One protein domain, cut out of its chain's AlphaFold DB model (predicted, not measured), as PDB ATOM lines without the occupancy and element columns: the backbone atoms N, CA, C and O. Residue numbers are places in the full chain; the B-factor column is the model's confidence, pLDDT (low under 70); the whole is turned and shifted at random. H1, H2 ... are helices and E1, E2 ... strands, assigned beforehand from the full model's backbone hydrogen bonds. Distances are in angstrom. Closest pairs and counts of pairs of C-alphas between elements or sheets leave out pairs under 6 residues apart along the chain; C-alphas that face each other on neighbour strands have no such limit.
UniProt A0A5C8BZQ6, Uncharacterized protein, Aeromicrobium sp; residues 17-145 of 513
ATOM      1  N   SER A  17      38.751  32.909   7.595       48.56
ATOM      2  CA  SER A  17      38.496  34.362   7.583       48.56
ATOM      3  C   SER A  17      37.032  34.705   7.283       48.56
ATOM      4  O   SER A  17      36.433  35.491   8.010       48.56
ATOM      5  N   GLY A  18      36.418  34.061   6.285       54.12
ATOM      6  CA  GLY A  18      34.996  34.265   5.966       54.12
ATOM      7  C   GLY A  18      34.051  33.775   7.069       54.12
ATOM      8  O   GLY A  18      33.036  34.407   7.347       54.12
ATOM      9  N   TYR A  19      34.420  32.687   7.751       60.31
ATOM     10  CA  TYR A  19      33.652  32.125   8.864       60.31
ATOM     11  C   TYR A  19      33.706  33.030  10.105       60.31
ATOM     12  O   TYR A  19      32.678  33.286  10.725       60.31
ATOM     13  N   GLY A  20      34.884  33.579  10.426       63.72
ATOM     14  CA  GLY A  20      35.044  34.524  11.535       63.72
ATOM     15  C   GLY A  20      34.263  35.826  11.338       63.72
ATOM     16  O   GLY A  20      33.651  36.315  12.284       63.72
ATOM     17  N   ILE A  21      34.224  36.356  10.110       67.50
ATOM     18  CA  ILE A  21      33.471  37.579   9.782       67.50
ATOM     19  C   ILE A  21      31.961  37.340   9.890       67.50
ATOM     20  O   ILE A  21      31.268  38.115  10.546       67.50
ATOM     21  N   ALA A  22      31.449  36.253   9.299       66.25
ATOM     22  CA  ALA A  22      30.030  35.909   9.393       66.25
ATOM     23  C   ALA A  22      29.585  35.751  10.855       66.25
ATOM     24  O   ALA A  22      28.531  36.247  11.247       66.25
ATOM     25  N   GLN A  23      30.423  35.130  11.683       67.50
ATOM     26  CA  GLN A  23      30.124  34.920  13.092       67.50
ATOM     27  C   GLN A  23      30.143  36.220  13.913       67.50
ATOM     28  O   GLN A  23      29.274  36.412  14.761       67.50
ATOM     29  N   ALA A  24      31.059  37.149  13.628       70.25
ATOM     30  CA  ALA A  24      31.071  38.466  14.270       70.25
ATOM     31  C   ALA A  24      29.802  39.286  13.959       70.25
ATOM     32  O   ALA A  24      29.257  39.950  14.842       70.25
ATOM     33  N   VAL A  25      29.291  39.200  12.725       70.44
ATOM     34  CA  VAL A  25      28.037  39.862  12.320       70.44
ATOM     35  C   VAL A  25      26.834  39.267  13.057       70.44
ATOM     36  O   VAL A  25      26.012  40.018  13.581       70.44
ATOM     37  N   VAL A  26      26.753  37.934  13.161       68.12
ATOM     38  CA  VAL A  26      25.709  37.247  13.945       68.12
ATOM     39  C   VAL A  26      25.723  37.737  15.396       68.12
ATOM     40  O   VAL A  26      24.674  38.083  15.935       68.12
ATOM     41  N   GLN A  27      26.902  37.851  16.014       69.00
ATOM     42  CA  GLN A  27      27.026  38.319  17.397       69.00
ATOM     43  C   GLN A  27      26.538  39.753  17.604       69.00
ATOM     44  O   GLN A  27      25.841  40.015  18.582       69.00
ATOM     45  N   LEU A  28      26.866  40.667  16.691       72.56
ATOM     46  CA  LEU A  28      26.412  42.059  16.756       72.56
ATOM     47  C   LEU A  28      24.883  42.162  16.713       72.56
ATOM     48  O   LEU A  28      24.297  42.875  17.525       72.56
ATOM     49  N   VAL A  29      24.240  41.409  15.816       68.56
ATOM     50  CA  VAL A  29      22.774  41.381  15.685       68.56
ATOM     51  C   VAL A  29      22.119  40.815  16.944       68.56
ATOM     52  O   VAL A  29      21.163  41.393  17.460       68.56
ATOM     53  N   VAL A  30      22.646  39.708  17.475       67.44
ATOM     54  CA  VAL A  30      22.096  39.069  18.676       67.44
ATOM     55  C   VAL A  30      22.279  39.965  19.907       67.44
ATOM     56  O   VAL A  30      21.336  40.154  20.671       67.44
ATOM     57  N   PHE A  31      23.463  40.558  20.083       73.44
ATOM     58  CA  PHE A  31      23.770  41.437  21.213       73.44
ATOM     59  C   PHE A  31      22.890  42.690  21.208       73.44
ATOM     60  O   PHE A  31      22.285  43.026  22.226       73.44
ATOM     61  N   ALA A  32      22.748  43.334  20.047       72.19
ATOM     62  CA  ALA A  32      21.884  44.496  19.897       72.19
ATOM     63  C   ALA A  32      20.400  44.141  20.120       72.19
ATOM     64  O   ALA A  32      19.681  44.902  20.765       72.19
ATOM     65  N   GLY A  33      19.953  42.956  19.685       69.44
ATOM     66  CA  GLY A  33      18.599  42.459  19.946       69.44
ATOM     67  C   GLY A  33      18.312  42.203  21.430       69.44
ATOM     68  O   GLY A  33      17.252  42.587  21.921       69.44
ATOM     69  N   VAL A  34      19.253  41.598  22.165       68.69
ATOM     70  CA  VAL A  34      19.115  41.341  23.612       68.69
ATOM     71  C   VAL A  34      19.088  42.648  24.409       68.69
ATOM     72  O   VAL A  34      18.256  42.798  25.305       68.69
ATOM     73  N   LEU A  35      19.948  43.612  24.063       70.62
ATOM     74  CA  LEU A  35      19.961  44.930  24.704       70.62
ATOM     75  C   LEU A  35      18.672  45.717  24.435       70.62
ATOM     76  O   LEU A  35      18.108  46.278  25.367       70.62
ATOM     77  N   ASN A  36      18.150  45.680  23.204       69.94
ATOM     78  CA  ASN A  36      16.903  46.362  22.841       69.94
ATOM     79  C   ASN A  36      15.680  45.838  23.630       69.94
ATOM     80  O   ASN A  36      14.769  46.592  23.961       69.94
ATOM     81  N   GLN A  37      15.648  44.544  23.971       66.25
ATOM     82  CA  GLN A  37      14.540  43.951  24.736       66.25
ATOM     83  C   GLN A  37      14.612  44.193  26.247       66.25
ATOM     84  O   GLN A  37      13.571  44.136  26.910       66.25
ATOM     85  N   ARG A  38      15.807  44.467  26.793       66.00
ATOM     86  CA  ARG A  38      15.982  44.847  28.205       66.00
ATOM     87  C   ARG A  38      15.155  46.088  28.535       66.00
ATOM     88  O   ARG A  38      14.474  46.108  29.557       66.00
ATOM     89  N   ASP A  39      15.176  47.070  27.640       60.91
ATOM     90  CA  ASP A  39      14.544  48.368  27.871       60.91
ATOM     91  C   ASP A  39      13.047  48.368  27.514       60.91
ATOM     92  O   ASP A  39      12.272  49.129  28.087       60.91
ATOM     93  N   ALA A  40      12.611  47.485  26.606       59.53
ATOM     94  CA  ALA A  40      11.254  47.520  26.057       59.53
ATOM     95  C   ALA A  40      10.238  46.571  26.725       59.53
ATOM     96  O   ALA A  40       9.045  46.880  26.713       59.53
ATOM     97  N   ARG A  41      10.638  45.381  27.220       56.94
ATOM     98  CA  ARG A  41       9.673  44.293  27.541       56.94
ATOM     99  C   ARG A  41      10.025  43.381  28.731       56.94
ATOM    100  O   ARG A  41       9.446  42.304  28.857       56.94
ATOM    101  N   GLY A  42      10.918  43.803  29.629       60.62
ATOM    102  CA  GLY A  42      11.038  43.186  30.959       60.62
ATOM    103  C   GLY A  42      11.846  41.885  31.044       60.62
ATOM    104  O   GLY A  42      11.536  41.033  31.873       60.62
ATOM    105  N   ILE A  43      12.890  41.718  30.224       65.94
ATOM    106  CA  ILE A  43      13.966  40.775  30.569       65.94
ATOM    107  C   ILE A  43      14.782  41.425  31.686       65.94
ATOM    108  O   ILE A  43      15.307  42.525  31.504       65.94
ATOM    109  N   ASP A  44      14.891  40.769  32.839       74.88
ATOM    110  CA  ASP A  44      15.719  41.281  33.923       74.88
ATOM    111  C   ASP A  44      17.205  41.319  33.508       74.88
ATOM    112  O   ASP A  44      17.670  40.568  32.642       74.88
ATOM    113  N   ALA A  45      17.969  42.225  34.122       70.56
ATOM    114  CA  ALA A  45      19.362  42.455  33.750       70.56
ATOM    115  C   ALA A  45      20.228  41.188  33.866       70.56
ATOM    116  O   ALA A  45      21.148  41.007  33.067       70.56
ATOM    117  N   LEU A  46      19.925  40.297  34.816       74.81
ATOM    118  CA  LEU A  46      20.667  39.056  35.011       74.81
ATOM    119  C   LEU A  46      20.425  38.091  33.843       74.81
ATOM    120  O   LEU A  46      21.389  37.576  33.280       74.81
ATOM    121  N   THR A  47      19.176  37.906  33.412       74.38
ATOM    122  CA  THR A  47      18.838  37.059  32.256       74.38
ATOM    123  C   THR A  47      19.491  37.564  30.964       74.38
ATOM    124  O   THR A  47      20.030  36.769  30.186       74.38
ATOM    125  N   ALA A  48      19.518  38.882  30.742       71.50
ATOM    126  CA  ALA A  48      20.196  39.478  29.589       71.50
ATOM    127  C   ALA A  48      21.715  39.220  29.622       71.50
ATOM    128  O   ALA A  48      22.289  38.778  28.625       71.50
ATOM    129  N   ILE A  49      22.355  39.420  30.780       75.50
ATOM    130  CA  ILE A  49      23.790  39.162  30.974       75.50
ATOM    131  C   ILE A  49      24.116  37.682  30.743       75.50
ATOM    132  O   ILE A  49      25.034  37.372  29.985       75.50
ATOM    133  N   VAL A  50      23.355  36.759  31.341       79.44
ATOM    134  CA  VAL A  50      23.567  35.310  31.185       79.44
ATOM    135  C   VAL A  50      23.439  34.892  29.721       79.44
ATOM    136  O   VAL A  50      24.286  34.158  29.220       79.44
ATOM    137  N   THR A  51      22.437  35.409  29.008       75.38
ATOM    138  CA  THR A  51      22.225  35.112  27.583       75.38
ATOM    139  C   THR A  51      23.413  35.561  26.738       75.38
ATOM    140  O   THR A  51      23.934  34.783  25.940       75.38
ATOM    141  N   VAL A  52      23.892  36.789  26.956       75.00
ATOM    142  CA  VAL A  52      25.083  37.323  26.283       75.00
ATOM    143  C   VAL A  52      26.311  36.461  26.575       75.00
ATOM    144  O   VAL A  52      27.028  36.089  25.648       75.00
ATOM    145  N   VAL A  53      26.547  36.092  27.837       79.19
ATOM    146  CA  VAL A  53      27.682  35.239  28.228       79.19
ATOM    147  C   VAL A  53      27.595  33.863  27.563       79.19
ATOM    148  O   VAL A  53      28.593  33.374  27.032       79.19
ATOM    149  N   CYS A  54      26.407  33.256  27.527       78.44
ATOM    150  CA  CYS A  54      26.160  31.986  26.849       78.44
ATOM    151  C   CYS A  54      26.451  32.061  25.347       78.44
ATOM    152  O   CYS A  54      27.097  31.162  24.815       78.44
ATOM    153  N   LEU A  55      26.026  33.129  24.675       74.00
ATOM    154  CA  LEU A  55      26.274  33.349  23.248       74.00
ATOM    155  C   LEU A  55      27.758  33.577  22.949       74.00
ATOM    156  O   LEU A  55      28.289  33.016  21.993       74.00
ATOM    157  N   ILE A  56      28.453  34.345  23.793       76.75
ATOM    158  CA  ILE A  56      29.906  34.528  23.689       76.75
ATOM    159  C   ILE A  56      30.616  33.178  23.859       76.75
ATOM    160  O   ILE A  56      31.482  32.836  23.053       76.75
ATOM    161  N   GLY A  57      30.230  32.390  24.866       76.38
ATOM    162  CA  GLY A  57      30.787  31.060  25.120       76.38
ATOM    163  C   GLY A  57      30.524  30.068  23.983       76.38
ATOM    164  O   GLY A  57      31.443  29.372  23.552       76.38
ATOM    165  N   LEU A  58      29.297  30.041  23.456       76.88
ATOM    166  CA  LEU A  58      28.886  29.201  22.330       76.88
ATOM    167  C   LEU A  58      29.674  29.556  21.068       76.88
ATOM    168  O   LEU A  58      30.264  28.687  20.424       76.88
ATOM    169  N   SER A  59      29.794  30.845  20.778       71.19
ATOM    170  CA  SER A  59      30.553  31.327  19.635       71.19
ATOM    171  C   SER A  59      32.053  31.062  19.759       71.19
ATOM    172  O   SER A  59      32.676  30.602  18.799       71.19
ATOM    173  N   ALA A  60      32.639  31.278  20.939       72.62
ATOM    174  CA  ALA A  60      34.026  30.911  21.207       72.62
ATOM    175  C   ALA A  60      34.239  29.401  21.016       72.62
ATOM    176  O   ALA A  60      35.213  28.992  20.383       72.62
ATOM    177  N   ALA A  61      33.302  28.564  21.469       72.75
ATOM    178  CA  ALA A  61      33.332  27.123  21.244       72.75
ATOM    179  C   ALA A  61      33.128  26.741  19.766       72.75
ATOM    180  O   ALA A  61      33.710  25.766  19.308       72.75
ATOM    181  N   LEU A  62      32.385  27.497  18.963       70.94
ATOM    182  CA  LEU A  62      32.245  27.227  17.526       70.94
ATOM    183  C   LEU A  62      33.490  27.662  16.728       70.94
ATOM    184  O   LEU A  62      33.919  26.929  15.828       70.94
ATOM    185  N   LEU A  63      34.120  28.784  17.101       67.94
ATOM    186  CA  LEU A  63      35.354  29.310  16.493       67.94
ATOM    187  C   LEU A  63      36.582  28.475  16.862       67.94
ATOM    188  O   LEU A  63      37.360  28.075  15.994       67.94
ATOM    189  N   VAL A  64      36.747  28.203  18.156       63.56
ATOM    190  CA  VAL A  64      37.945  27.589  18.753       63.56
ATOM    191  C   VAL A  64      37.756  26.092  19.012       63.56
ATOM    192  O   VAL A  64      38.738  25.397  19.267       63.56
ATOM    193  N   GLY A  65      36.513  25.596  18.932       54.75
ATOM    194  CA  GLY A  65      36.069  24.276  19.397       54.75
ATOM    195  C   GLY A  65      37.024  23.133  19.124       54.75
ATOM    196  O   GLY A  65      37.710  23.144  18.092       54.75
ATOM    197  N   PRO A  66      37.049  22.138  20.034       54.44
ATOM    198  CA  PRO A  66      38.140  21.192  20.159       54.44
ATOM    199  C   PRO A  66      38.538  20.661  18.787       54.44
ATOM    200  O   PRO A  66      37.734  20.104  18.032       54.44
ATOM    201  N   LEU A  67      39.795  20.905  18.411       58.78
ATOM    202  CA  LEU A  67      40.356  20.276  17.226       58.78
ATOM    203  C   LEU A  67      40.187  18.758  17.386       58.78
ATOM    204  O   LEU A  67      40.248  18.239  18.504       58.78
ATOM    205  N   ALA A  68      39.887  18.083  16.270       61.41
ATOM    206  CA  ALA A  68      39.447  16.689  16.255       61.41
ATOM    207  C   ALA A  68      40.315  15.813  17.183       61.41
ATOM    208  O   ALA A  68      41.537  16.009  17.227       61.41
ATOM    209  N   PRO A  69      39.699  14.891  17.948       65.62
ATOM    210  CA  PRO A  69      40.439  14.053  18.878       65.62
ATOM    211  C   PRO A  69      41.458  13.204  18.101       65.62
ATOM    212  O   PRO A  69      41.244  12.938  16.912       65.62
ATOM    213  N   PRO A  70      42.565  12.788  18.742       75.75
ATOM    214  CA  PRO A  70      43.510  11.882  18.105       75.75
ATOM    215  C   PRO A  70      42.793  10.606  17.645       75.75
ATOM    216  O   PRO A  70      41.874  10.122  18.310       75.75
ATOM    217  N   ARG A  71      43.204  10.077  16.493       83.62
ATOM    218  CA  ARG A  71      42.637   8.858  15.897       83.62
ATOM    219  C   ARG A  71      43.514   7.672  16.289       83.62
ATOM    220  O   ARG A  71      44.728   7.781  16.168       83.62
ATOM    221  N   SER A  72      42.930   6.558  16.727       89.56
ATOM    222  CA  SER A  72      43.661   5.287  16.834       89.56
ATOM    223  C   SER A  72      43.465   4.422  15.603       89.56
ATOM    224  O   SER A  72      42.490   4.583  14.863       89.56
ATOM    225  N   ARG A  73      44.383   3.474  15.442       91.00
ATOM    226  CA  ARG A  73      44.240   2.282  14.621       91.00
ATOM    227  C   ARG A  73      44.794   1.073  15.348       91.00
ATOM    228  O   ARG A  73      45.896   1.156  15.898       91.00
ATOM    229  N   GLY A  74      44.043  -0.023  15.345       91.38
ATOM    230  CA  GLY A  74      44.471  -1.296  15.926       91.38
ATOM    231  C   GLY A  74      44.717  -1.242  17.435       91.38
ATOM    232  O   GLY A  74      45.444  -2.080  17.958       91.38
ATOM    233  N   LEU A  75      44.154  -0.259  18.151       93.56
ATOM    234  CA  LEU A  75      44.296  -0.163  19.604       93.56
ATOM    235  C   LEU A  75      43.328  -1.144  20.290       93.56
ATOM    236  O   LEU A  75      42.113  -0.972  20.168       93.56
ATOM    237  N   PRO A  76      43.815  -2.145  21.051       91.50
ATOM    238  CA  PRO A  76      42.942  -3.160  21.630       91.50
ATOM    239  C   PRO A  76      41.880  -2.566  22.561       91.50
ATOM    240  O   PRO A  76      42.189  -1.817  23.492       91.50
ATOM    241  N   GLY A  77      40.617  -2.936  22.333       84.31
ATOM    242  CA  GLY A  77      39.487  -2.479  23.146       84.31
ATOM    243  C   GLY A  77      39.078  -1.019  22.917       84.31
ATOM    244  O   GLY A  77      38.368  -0.463  23.755       84.31
ATOM    245  N   HIS A  78      39.506  -0.396  21.815       88.06
ATOM    246  CA  HIS A  78      39.058   0.930  21.391       88.06
ATOM    247  C   HIS A  78      38.640   0.914  19.915       88.06
ATOM    248  O   HIS A  78      39.284   0.274  19.092       88.06
ATOM    249  N   SER A  79      37.556   1.611  19.577       78.25
ATOM    250  CA  SER A  79      37.045   1.687  18.204       78.25
ATOM    251  C   SER A  79      37.831   2.694  17.360       78.25
ATOM    252  O   SER A  79      37.984   3.845  17.769       78.25
ATOM    253  N   ASP A  80      38.202   2.318  16.138       71.94
ATOM    254  CA  ASP A  80      38.966   3.165  15.203       71.94
ATOM    255  C   ASP A  80      38.111   4.221  14.455       71.94
ATOM    256  O   ASP A  80      38.585   4.947  13.569       71.94
ATOM    257  N   GLU A  81      36.823   4.334  14.791       61.56
ATOM    258  CA  GLU A  81      35.833   5.068  14.001       61.56
ATOM    259  C   GLU A  81      35.868   6.590  14.217       61.56
ATOM    260  O   GLU A  81      35.298   7.156  15.154       61.56
ATOM    261  N   ARG A  82      36.514   7.281  13.270       61.78
ATOM    262  CA  ARG A  82      36.554   8.752  13.149       61.78
ATOM    263  C   ARG A  82      35.322   9.353  12.460       61.78
ATOM    264  O   ARG A  82      35.008  10.521  12.702       61.78
ATOM    265  N   ARG A  83      34.664   8.606  11.560       59.31
ATOM    266  CA  ARG A  83      33.640   9.154  10.642       59.31
ATOM    267  C   ARG A  83      32.474   9.788  11.398       59.31
ATOM    268  O   ARG A  83      32.082  10.903  11.059       59.31
ATOM    269  N   ASP A  84      32.032   9.161  12.479       62.41
ATOM    270  CA  ASP A  84      30.889   9.650  13.245       62.41
ATOM    271  C   ASP A  84      31.172  10.984  13.923       62.41
ATOM    272  O   ASP A  84      30.357  11.892  13.840       62.41
ATOM    273  N   PHE A  85      32.356  11.175  14.515       66.06
ATOM    274  CA  PHE A  85      32.673  12.431  15.201       66.06
ATOM    275  C   PHE A  85      32.837  13.607  14.229       66.06
ATOM    276  O   PHE A  85      32.380  14.713  14.506       66.06
ATOM    277  N   VAL A  86      33.464  13.382  13.069       67.19
ATOM    278  CA  VAL A  86      33.602  14.429  12.041       67.19
ATOM    279  C   VAL A  86      32.232  14.831  11.497       67.19
ATOM    280  O   VAL A  86      31.977  16.022  11.317       67.19
ATOM    281  N   ASN A  87      31.344  13.857  11.288       69.12
ATOM    282  CA  ASN A  87      29.969  14.112  10.876       69.12
ATOM    283  C   ASN A  87      29.177  14.838  11.972       69.12
ATOM    284  O   ASN A  87      28.537  15.838  11.667       69.12
ATOM    285  N   ILE A  88      29.283  14.416  13.236       70.69
ATOM    286  CA  ILE A  88      28.649  15.078  14.388       70.69
ATOM    287  C   ILE A  88      29.108  16.530  14.490       70.69
ATOM    288  O   ILE A  88      28.269  17.418  14.570       70.69
ATOM    289  N   ARG A  89      30.413  16.803  14.417       72.62
ATOM    290  CA  ARG A  89      30.958  18.168  14.468       72.62
ATOM    291  C   ARG A  89      30.496  19.023  13.292       72.62
ATOM    292  O   ARG A  89      30.104  20.174  13.474       72.62
ATOM    293  N   ARG A  90      30.534  18.476  12.072       74.44
ATOM    294  CA  ARG A  90      30.040  19.177  10.879       74.44
ATOM    295  C   ARG A  90      28.559  19.517  11.033       74.44
ATOM    296  O   ARG A  90      28.186  20.661  10.810       74.44
ATOM    297  N   ASN A  91      27.743  18.553  11.448       78.44
ATOM    298  CA  ASN A  91      26.305  18.730  11.627       78.44
ATOM    299  C   ASN A  91      26.001  19.704  12.776       78.44
ATOM    300  O   ASN A  91      25.172  20.589  12.612       78.44
ATOM    301  N   THR A  92      26.731  19.616  13.892       80.38
ATOM    302  CA  THR A  92      26.622  20.536  15.037       80.38
ATOM    303  C   THR A  92      26.878  21.971  14.599       80.38
ATOM    304  O   THR A  92      26.073  22.845  14.889       80.38
ATOM    305  N   ARG A  93      27.934  22.221  13.817       77.38
ATOM    306  CA  ARG A  93      28.235  23.562  13.288       77.38
ATOM    307  C   ARG A  93      27.218  24.045  12.254       77.38
ATOM    308  O   ARG A  93      26.844  25.211  12.285       77.38
ATOM    309  N   MET A  94      26.755  23.157  11.369       80.81
ATOM    310  CA  MET A  94      25.723  23.473  10.368       80.81
ATOM    311  C   MET A  94      24.368  23.810  11.007       80.81
ATOM    312  O   MET A  94      23.596  24.543  10.402       80.81
ATOM    313  N   LEU A  95      24.080  23.296  12.207       83.06
ATOM    314  CA  LEU A  95      22.821  23.526  12.920       83.06
ATOM    315  C   LEU A  95      22.918  24.653  13.960       83.06
ATOM    316  O   LEU A  95      22.025  25.489  14.029       83.06
ATOM    317  N   ALA A  96      23.996  24.719  14.745       82.75
ATOM    318  CA  ALA A  96      24.138  25.685  15.837       82.75
ATOM    319  C   ALA A  96      24.258  27.138  15.345       82.75
ATOM    320  O   ALA A  96      23.685  28.026  15.965       82.75
ATOM    321  N   LEU A  97      24.935  27.384  14.215       79.06
ATOM    322  CA  LEU A  97      25.092  28.741  13.669       79.06
ATOM    323  C   LEU A  97      23.759  29.352  13.189       79.06
ATOM    324  O   LEU A  97      23.456  30.476  13.590       79.06
ATOM    325  N   PRO A  98      22.924  28.663  12.374       85.56
ATOM    326  CA  PRO A  98      21.589  29.171  12.065       85.56
ATOM    327  C   PRO A  98      20.730  29.384  13.312       85.56
ATOM    328  O   PRO A  98      20.001  30.369  13.375       85.56
ATOM    329  N   LEU A  99      20.826  28.500  14.312       86.19
ATOM    330  CA  LEU A  99      20.076  28.640  15.563       86.19
ATOM    331  C   LEU A  99      20.486  29.896  16.346       86.19
ATOM    332  O   LEU A  99      19.603  30.600  16.831       86.19
ATOM    333  N   GLU A 100      21.784  30.217  16.424       80.88
ATOM    334  CA  GLU A 100      22.274  31.471  17.021       80.88
ATOM    335  C   GLU A 100      21.726  32.701  16.283       80.88
ATOM    336  O   GLU A 100      21.226  33.634  16.914       80.88
ATOM    337  N   LEU A 101      21.769  32.696  14.946       83.75
ATOM    338  CA  LEU A 101      21.265  33.806  14.134       83.75
ATOM    339  C   LEU A 101      19.755  34.005  14.315       83.75
ATOM    340  O   LEU A 101      19.302  35.128  14.545       83.75
ATOM    341  N   VAL A 102      18.973  32.925  14.246       87.38
ATOM    342  CA  VAL A 102      17.518  32.981  14.439       87.38
ATOM    343  C   VAL A 102      17.186  33.414  15.866       87.38
ATOM    344  O   VAL A 102      16.287  34.231  16.044       87.38
ATOM    345  N   ALA A 103      17.933  32.957  16.876       84.69
ATOM    346  CA  ALA A 103      17.766  33.433  18.247       84.69
ATOM    347  C   ALA A 103      17.948  34.956  18.337       84.69
ATOM    348  O   ALA A 103      17.107  35.634  18.923       84.69
ATOM    349  N   GLY A 104      18.985  35.506  17.694       80.31
ATOM    350  CA  GLY A 104      19.214  36.952  17.606       80.31
ATOM    351  C   GLY A 104      18.061  37.720  16.979       80.31
ATOM    352  O   GLY A 104      17.626  38.729  17.531       80.31
ATOM    353  N   LEU A 105      17.519  37.213  15.869       84.12
ATOM    354  CA  LEU A 105      16.343  37.801  15.224       84.12
ATOM    355  C   LEU A 105      15.106  37.736  16.130       84.12
ATOM    356  O   LEU A 105      14.359  38.706  16.222       84.12
ATOM    357  N   LEU A 106      14.895  36.633  16.849       84.75
ATOM    358  CA  LEU A 106      13.785  36.513  17.796       84.75
ATOM    359  C   LEU A 106      13.917  37.484  18.970       84.75
ATOM    360  O   LEU A 106      12.913  38.063  19.383       84.75
ATOM    361  N   PHE A 107      15.130  37.714  19.479       79.69
ATOM    362  CA  PHE A 107      15.370  38.791  20.441       79.69
ATOM    363  C   PHE A 107      15.046  40.152  19.816       79.69
ATOM    364  O   PHE A 107      14.278  40.917  20.391       79.69
ATOM    365  N   TRP A 108      15.527  40.423  18.603       80.50
ATOM    366  CA  TRP A 108      15.267  41.681  17.900       80.50
ATOM    367  C   TRP A 108      13.767  41.984  17.739       80.50
ATOM    368  O   TRP A 108      13.319  43.083  18.062       80.50
ATOM    369  N   PHE A 109      12.975  40.993  17.321       83.12
ATOM    370  CA  PHE A 109      11.537  41.136  17.058       83.12
ATOM    371  C   PHE A 109      10.626  40.906  18.279       83.12
ATOM    372  O   PHE A 109       9.403  40.920  18.142       83.12
ATOM    373  N   GLY A 110      11.180  40.742  19.485       79.44
ATOM    374  CA  GLY A 110      10.385  40.727  20.719       79.44
ATOM    375  C   GLY A 110       9.801  39.383  21.127       79.44
ATOM    376  O   GLY A 110       8.769  39.350  21.794       79.44
ATOM    377  N   TYR A 111      10.496  38.294  20.799       83.62
ATOM    378  CA  TYR A 111      10.175  36.920  21.193       83.62
ATOM    379  C   TYR A 111      11.273  36.304  22.084       83.62
ATOM    380  O   TYR A 111      11.844  35.263  21.742       83.62
ATOM    381  N   PRO A 112      11.590  36.896  23.251       79.81
ATOM    382  CA  PRO A 112      12.774  36.517  24.021       79.81
ATOM    383  C   PRO A 112      12.714  35.100  24.596       79.81
ATOM    384  O   PRO A 112      13.733  34.420  24.639       79.81
ATOM    385  N   LYS A 113      11.525  34.606  24.968       83.31
ATOM    386  CA  LYS A 113      11.355  33.218  25.434       83.31
ATOM    387  C   LYS A 113      11.734  32.208  24.348       83.31
ATOM    388  O   LYS A 113      12.407  31.228  24.639       83.31
ATOM    389  N   LEU A 114      11.343  32.463  23.096       86.31
ATOM    390  CA  LEU A 114      11.674  31.587  21.970       86.31
ATOM    391  C   LEU A 114      13.157  31.710  21.586       86.31
ATOM    392  O   LEU A 114      13.802  30.698  21.325       86.31
ATOM    393  N   GLY A 115      13.721  32.924  21.642       83.38
ATOM    394  CA  GLY A 115      15.161  33.150  21.476       83.38
ATOM    395  C   GLY A 115      15.998  32.361  22.489       83.38
ATOM    396  O   GLY A 115      16.921  31.650  22.099       83.38
ATOM    397  N   LEU A 116      15.626  32.397  23.773       83.75
ATOM    398  CA  LEU A 116      16.279  31.622  24.838       83.75
ATOM    399  C   LEU A 116      16.228  30.109  24.588       83.75
ATOM    400  O   LEU A 116      17.229  29.427  24.798       83.75
ATOM    401  N   VAL A 117      15.097  29.584  24.101       89.19
ATOM    402  CA  VAL A 117      14.971  28.163  23.733       89.19
ATOM    403  C   VAL A 117      15.977  27.791  22.641       89.19
ATOM    404  O   VAL A 117      16.661  26.778  22.770       89.19
ATOM    405  N   LEU A 118      16.132  28.612  21.598       87.81
ATOM    406  CA  LEU A 118      17.089  28.331  20.521       87.81
ATOM    407  C   LEU A 118      18.548  28.403  20.990       87.81
ATOM    408  O   LEU A 118      19.350  27.553  20.599       87.81
ATOM    409  N   VAL A 119      18.886  29.355  21.869       84.62
ATOM    410  CA  VAL A 119      20.217  29.417  22.499       84.62
ATOM    411  C   VAL A 119      20.481  28.159  23.325       84.62
ATOM    412  O   VAL A 119      21.550  27.563  23.202       84.62
ATOM    413  N   ALA A 120      19.507  27.705  24.118       86.69
ATOM    414  CA  ALA A 120      19.628  26.477  24.899       86.69
ATOM    415  C   ALA A 120      19.835  25.241  24.006       86.69
ATOM    416  O   ALA A 120      20.710  24.423  24.290       86.69
ATOM    417  N   VAL A 121      19.102  25.123  22.894       89.75
ATOM    418  CA  VAL A 121      19.289  24.032  21.920       89.75
ATOM    419  C   VAL A 121      20.697  24.068  21.320       89.75
ATOM    420  O   VAL A 121      21.376  23.041  21.286       89.75
ATOM    421  N   ALA A 122      21.173  25.239  20.893       86.12
ATOM    422  CA  ALA A 122      22.512  25.379  20.328       86.12
ATOM    423  C   ALA A 122      23.616  25.049  21.357       86.12
ATOM    424  O   ALA A 122      24.576  24.347  21.027       86.12
ATOM    425  N   LEU A 123      23.439  25.460  22.620       85.00
ATOM    426  CA  LEU A 123      24.313  25.081  23.736       85.00
ATOM    427  C   LEU A 123      24.343  23.568  23.960       85.00
ATOM    428  O   LEU A 123      25.427  23.012  24.117       85.00
ATOM    429  N   VAL A 124      23.194  22.888  23.942       87.81
ATOM    430  CA  VAL A 124      23.124  21.426  24.103       87.81
ATOM    431  C   VAL A 124      23.870  20.713  22.976       87.81
ATOM    432  O   VAL A 124      24.605  19.761  23.247       87.81
ATOM    433  N   LEU A 125      23.745  21.176  21.728       86.12
ATOM    434  CA  LEU A 125      24.466  20.593  20.592       86.12
ATOM    435  C   LEU A 125      25.989  20.714  20.766       86.12
ATOM    436  O   LEU A 125      26.710  19.721  20.652       86.12
ATOM    437  N   VAL A 126      26.479  21.907  21.114       82.62
ATOM    438  CA  VAL A 126      27.916  22.143  21.331       82.62
ATOM    439  C   VAL A 126      28.432  21.417  22.575       82.62
ATOM    440  O   VAL A 126      29.515  20.832  22.539       82.62
ATOM    441  N   LEU A 127      27.658  21.380  23.662       83.81
ATOM    442  CA  LEU A 127      28.009  20.623  24.862       83.81
ATOM    443  C   LEU A 127      28.093  19.124  24.562       83.81
ATOM    444  O   LEU A 127      29.032  18.470  25.007       83.81
ATOM    445  N   THR A 128      27.168  18.589  23.765       82.81
ATOM    446  CA  THR A 128      27.198  17.189  23.323       82.81
ATOM    447  C   THR A 128      28.467  16.901  22.521       82.81
ATOM    448  O   THR A 128      29.132  15.897  22.776       82.81
ATOM    449  N   GLU A 129      28.870  17.797  21.611       79.88
ATOM    450  CA  GLU A 129      30.144  17.684  20.887       79.88
ATOM    451  C   GLU A 129      31.346  17.648  21.849       79.88
ATOM    452  O   GLU A 129      32.204  16.768  21.732       79.88
ATOM    453  N   ILE A 130      31.399  18.558  22.832       79.69
ATOM    454  CA  ILE A 130      32.483  18.634  23.827       79.69
ATOM    455  C   ILE A 130      32.522  17.381  24.708       79.69
ATOM    456  O   ILE A 130      33.594  16.811  24.916       79.69
ATOM    457  N   VAL A 131      31.374  16.923  25.210       83.06
ATOM    458  CA  VAL A 131      31.268  15.717  26.044       83.06
ATOM    459  C   VAL A 131      31.696  14.486  25.253       83.06
ATOM    460  O   VAL A 131      32.488  13.689  25.751       83.06
ATOM    461  N   MET A 132      31.255  14.353  24.002       79.69
ATOM    462  CA  MET A 132      31.679  13.265  23.119       79.69
ATOM    463  C   MET A 132      33.183  13.310  22.839       79.69
ATOM    464  O   MET A 132      33.838  12.267  22.826       79.69
ATOM    465  N   TRP A 133      33.750  14.503  22.647       78.94
ATOM    466  CA  TRP A 133      35.190  14.692  22.485       78.94
ATOM    467  C   TRP A 133      35.964  14.261  23.738       78.94
ATOM    468  O   TRP A 133      36.903  13.466  23.634       78.94
ATOM    469  N   LEU A 134      35.540  14.718  24.922       80.50
ATOM    470  CA  LEU A 134      36.130  14.346  26.209       80.50
ATOM    471  C   LEU A 134      36.025  12.841  26.454       80.50
ATOM    472  O   LEU A 134      37.016  12.206  26.809       80.50
ATOM    473  N   TYR A 135      34.849  12.258  26.225       83.56
ATOM    474  CA  TYR A 135      34.609  10.829  26.380       83.56
ATOM    475  C   TYR A 135      35.512  10.008  25.460       83.56
ATOM    476  O   TYR A 135      36.175   9.080  25.923       83.56
ATOM    477  N   ARG A 136      35.605  10.371  24.173       80.69
ATOM    478  CA  ARG A 136      36.486   9.694  23.208       80.69
ATOM    479  C   ARG A 136      37.953   9.819  23.604       80.69
ATOM    480  O   ARG A 136      38.657   8.813  23.611       80.69
ATOM    481  N   GLY A 137      38.397  11.009  24.008       81.75
ATOM    482  CA  GLY A 137      39.750  11.220  24.521       81.75
ATOM    483  C   GLY A 137      40.039  10.358  25.754       81.75
ATOM    484  O   GLY A 137      41.025   9.625  25.794       81.75
ATOM    485  N   LEU A 138      39.166  10.382  26.760       86.44
ATOM    486  CA  LEU A 138      39.339   9.591  27.981       86.44
ATOM    487  C   LEU A 138      39.286   8.085  27.709       86.44
ATOM    488  O   LEU A 138      40.103   7.349  28.258       86.44
ATOM    489  N   SER A 139      38.375   7.630  26.847       88.06
ATOM    490  CA  SER A 139      38.286   6.239  26.393       88.06
ATOM    491  C   SER A 139      39.579   5.797  25.703       88.06
ATOM    492  O   SER A 139      40.155   4.775  26.077       88.06
ATOM    493  N   MET A 140      40.106   6.618  24.789       88.69
ATOM    494  CA  MET A 140      41.392   6.398  24.125       88.69
ATOM    495  C   MET A 140      42.521   6.267  25.145       88.69
ATOM    496  O   MET A 140      43.261   5.286  25.157       88.69
ATOM    497  N   ARG A 141      42.638   7.234  26.061       90.81
ATOM    498  CA  ARG A 141      43.685   7.214  27.084       90.81
ATOM    499  C   ARG A 141      43.572   5.987  27.984       90.81
ATOM    500  O   ARG A 141      44.594   5.389  28.298       90.81
ATOM    501  N   ARG A 142      42.361   5.592  28.390       92.56
ATOM    502  CA  ARG A 142      42.129   4.363  29.169       92.56
ATOM    503  C   ARG A 142      42.578   3.125  28.398       92.56
ATOM    504  O   ARG A 142      43.249   2.281  28.981       92.56
ATOM    505  N   ALA A 143      42.272   3.043  27.105       94.44
ATOM    506  CA  ALA A 143      42.715   1.943  26.254       94.44
ATOM    507  C   ALA A 143      44.247   1.900  26.117       94.44
ATOM    508  O   ALA A 143      44.835   0.837  26.295       94.44
ATOM    509  N   ILE A 144      44.920   3.043  25.936       95.75
ATOM    510  CA  ILE A 144      46.395   3.111  25.916       95.75
ATOM    511  C   ILE A 144      46.984   2.698  27.273       95.75
ATOM    512  O   ILE A 144      47.931   1.914  27.328       95.75
ATOM    513  N   VAL A 145      46.414   3.180  28.384       96.31
ATOM    514  CA  VAL A 145      46.835   2.781  29.737       96.31
ATOM    515  C   VAL A 145      46.643   1.281  29.952       96.31
ATOM    516  O   VAL A 145      47.504   0.668  30.567       96.31
TER     517      VAL A 145
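AT A GLANCE: This is residues 17 to 145 of the 513 residues of an uncharacterized protein of Aeromicrobium sp (UniProt A0A5C8BZQ6). What would one see first? Two helical hairpins pack on each other at a slant, H1 with H2 over part of the longer H3 with H4, and both turns lie toward the same end of the body. Residues 65 to 82, with E1 among them, run from the end of H2 out toward the last residues of H4 and fold back to H3. How is it made up, and how large is it? The printed part has 129 residues with four named helices and one named strand, in the order H1, H2, E1, H3, H4, and its class is mostly helix. It is loose, with a radius of gyration of the C-alphas of 17.7 A, and spans of 60 by 30 by 18 A make it only just a rod.

HOW THE PARTS SIT: What does the longest helix touch? H4, residues 112 to 145, touches H3, residues 83 to 108, closest at the C-alphas of Ala 103 and Gly 115, 4.2 A apart; they form a hairpin at a shallow tilt of 22 degrees, opposite ways. With residues 116 to 126 alone, H4 also touches H2, residues 45 to 64, the same way at a steep tilt of 44 degrees, closest at the C-alphas of Leu 58 and Leu 123, 6.3 A apart. Where is the remaining helix? H1, residues 17 to 41, forms a hairpin with H2 at a shallow tilt of 8 degrees, closest at the C-alphas of Val 34 and Ala 48, 6.4 A apart. It touches H3, which meets it with residues 97 to 108 alone, the same way at a steep tilt of 38 degrees; the C-alphas of Val 30 and Gly 104 are closest, 3.7 A apart. The four helices are an up and down bundle, each running against the one before it. What do the backbones show? In H2 and H4 each O i to N i+4 pair is within hydrogen-bond range; in H1 19 of 21 are, in H3 21 of 22.

IN THESE COORDINATES: How long are the helices? From first to last C-alpha H4 is 48.3 A, H3 38.1 A, H1 36.4 A and H2 28.1 A. Where are the ends and the strand? C-alpha 17 is at (38.496, 34.362, 7.583) and C-alpha 145 at (46.835, 2.781, 29.737). E1, residues 71 to 73, pairs with no named strand.

THE WHOLE: How far does it reach? The two C-alphas farthest apart, those of Ala 40 and Pro 76, are 59.9 A apart; the printed part has no cut, and no link is long. Where is confidence low? The mean pLDDT of the printed part is 76.4, and 35 residues are under 70, among them residues 36 to 43 and 81 to 87.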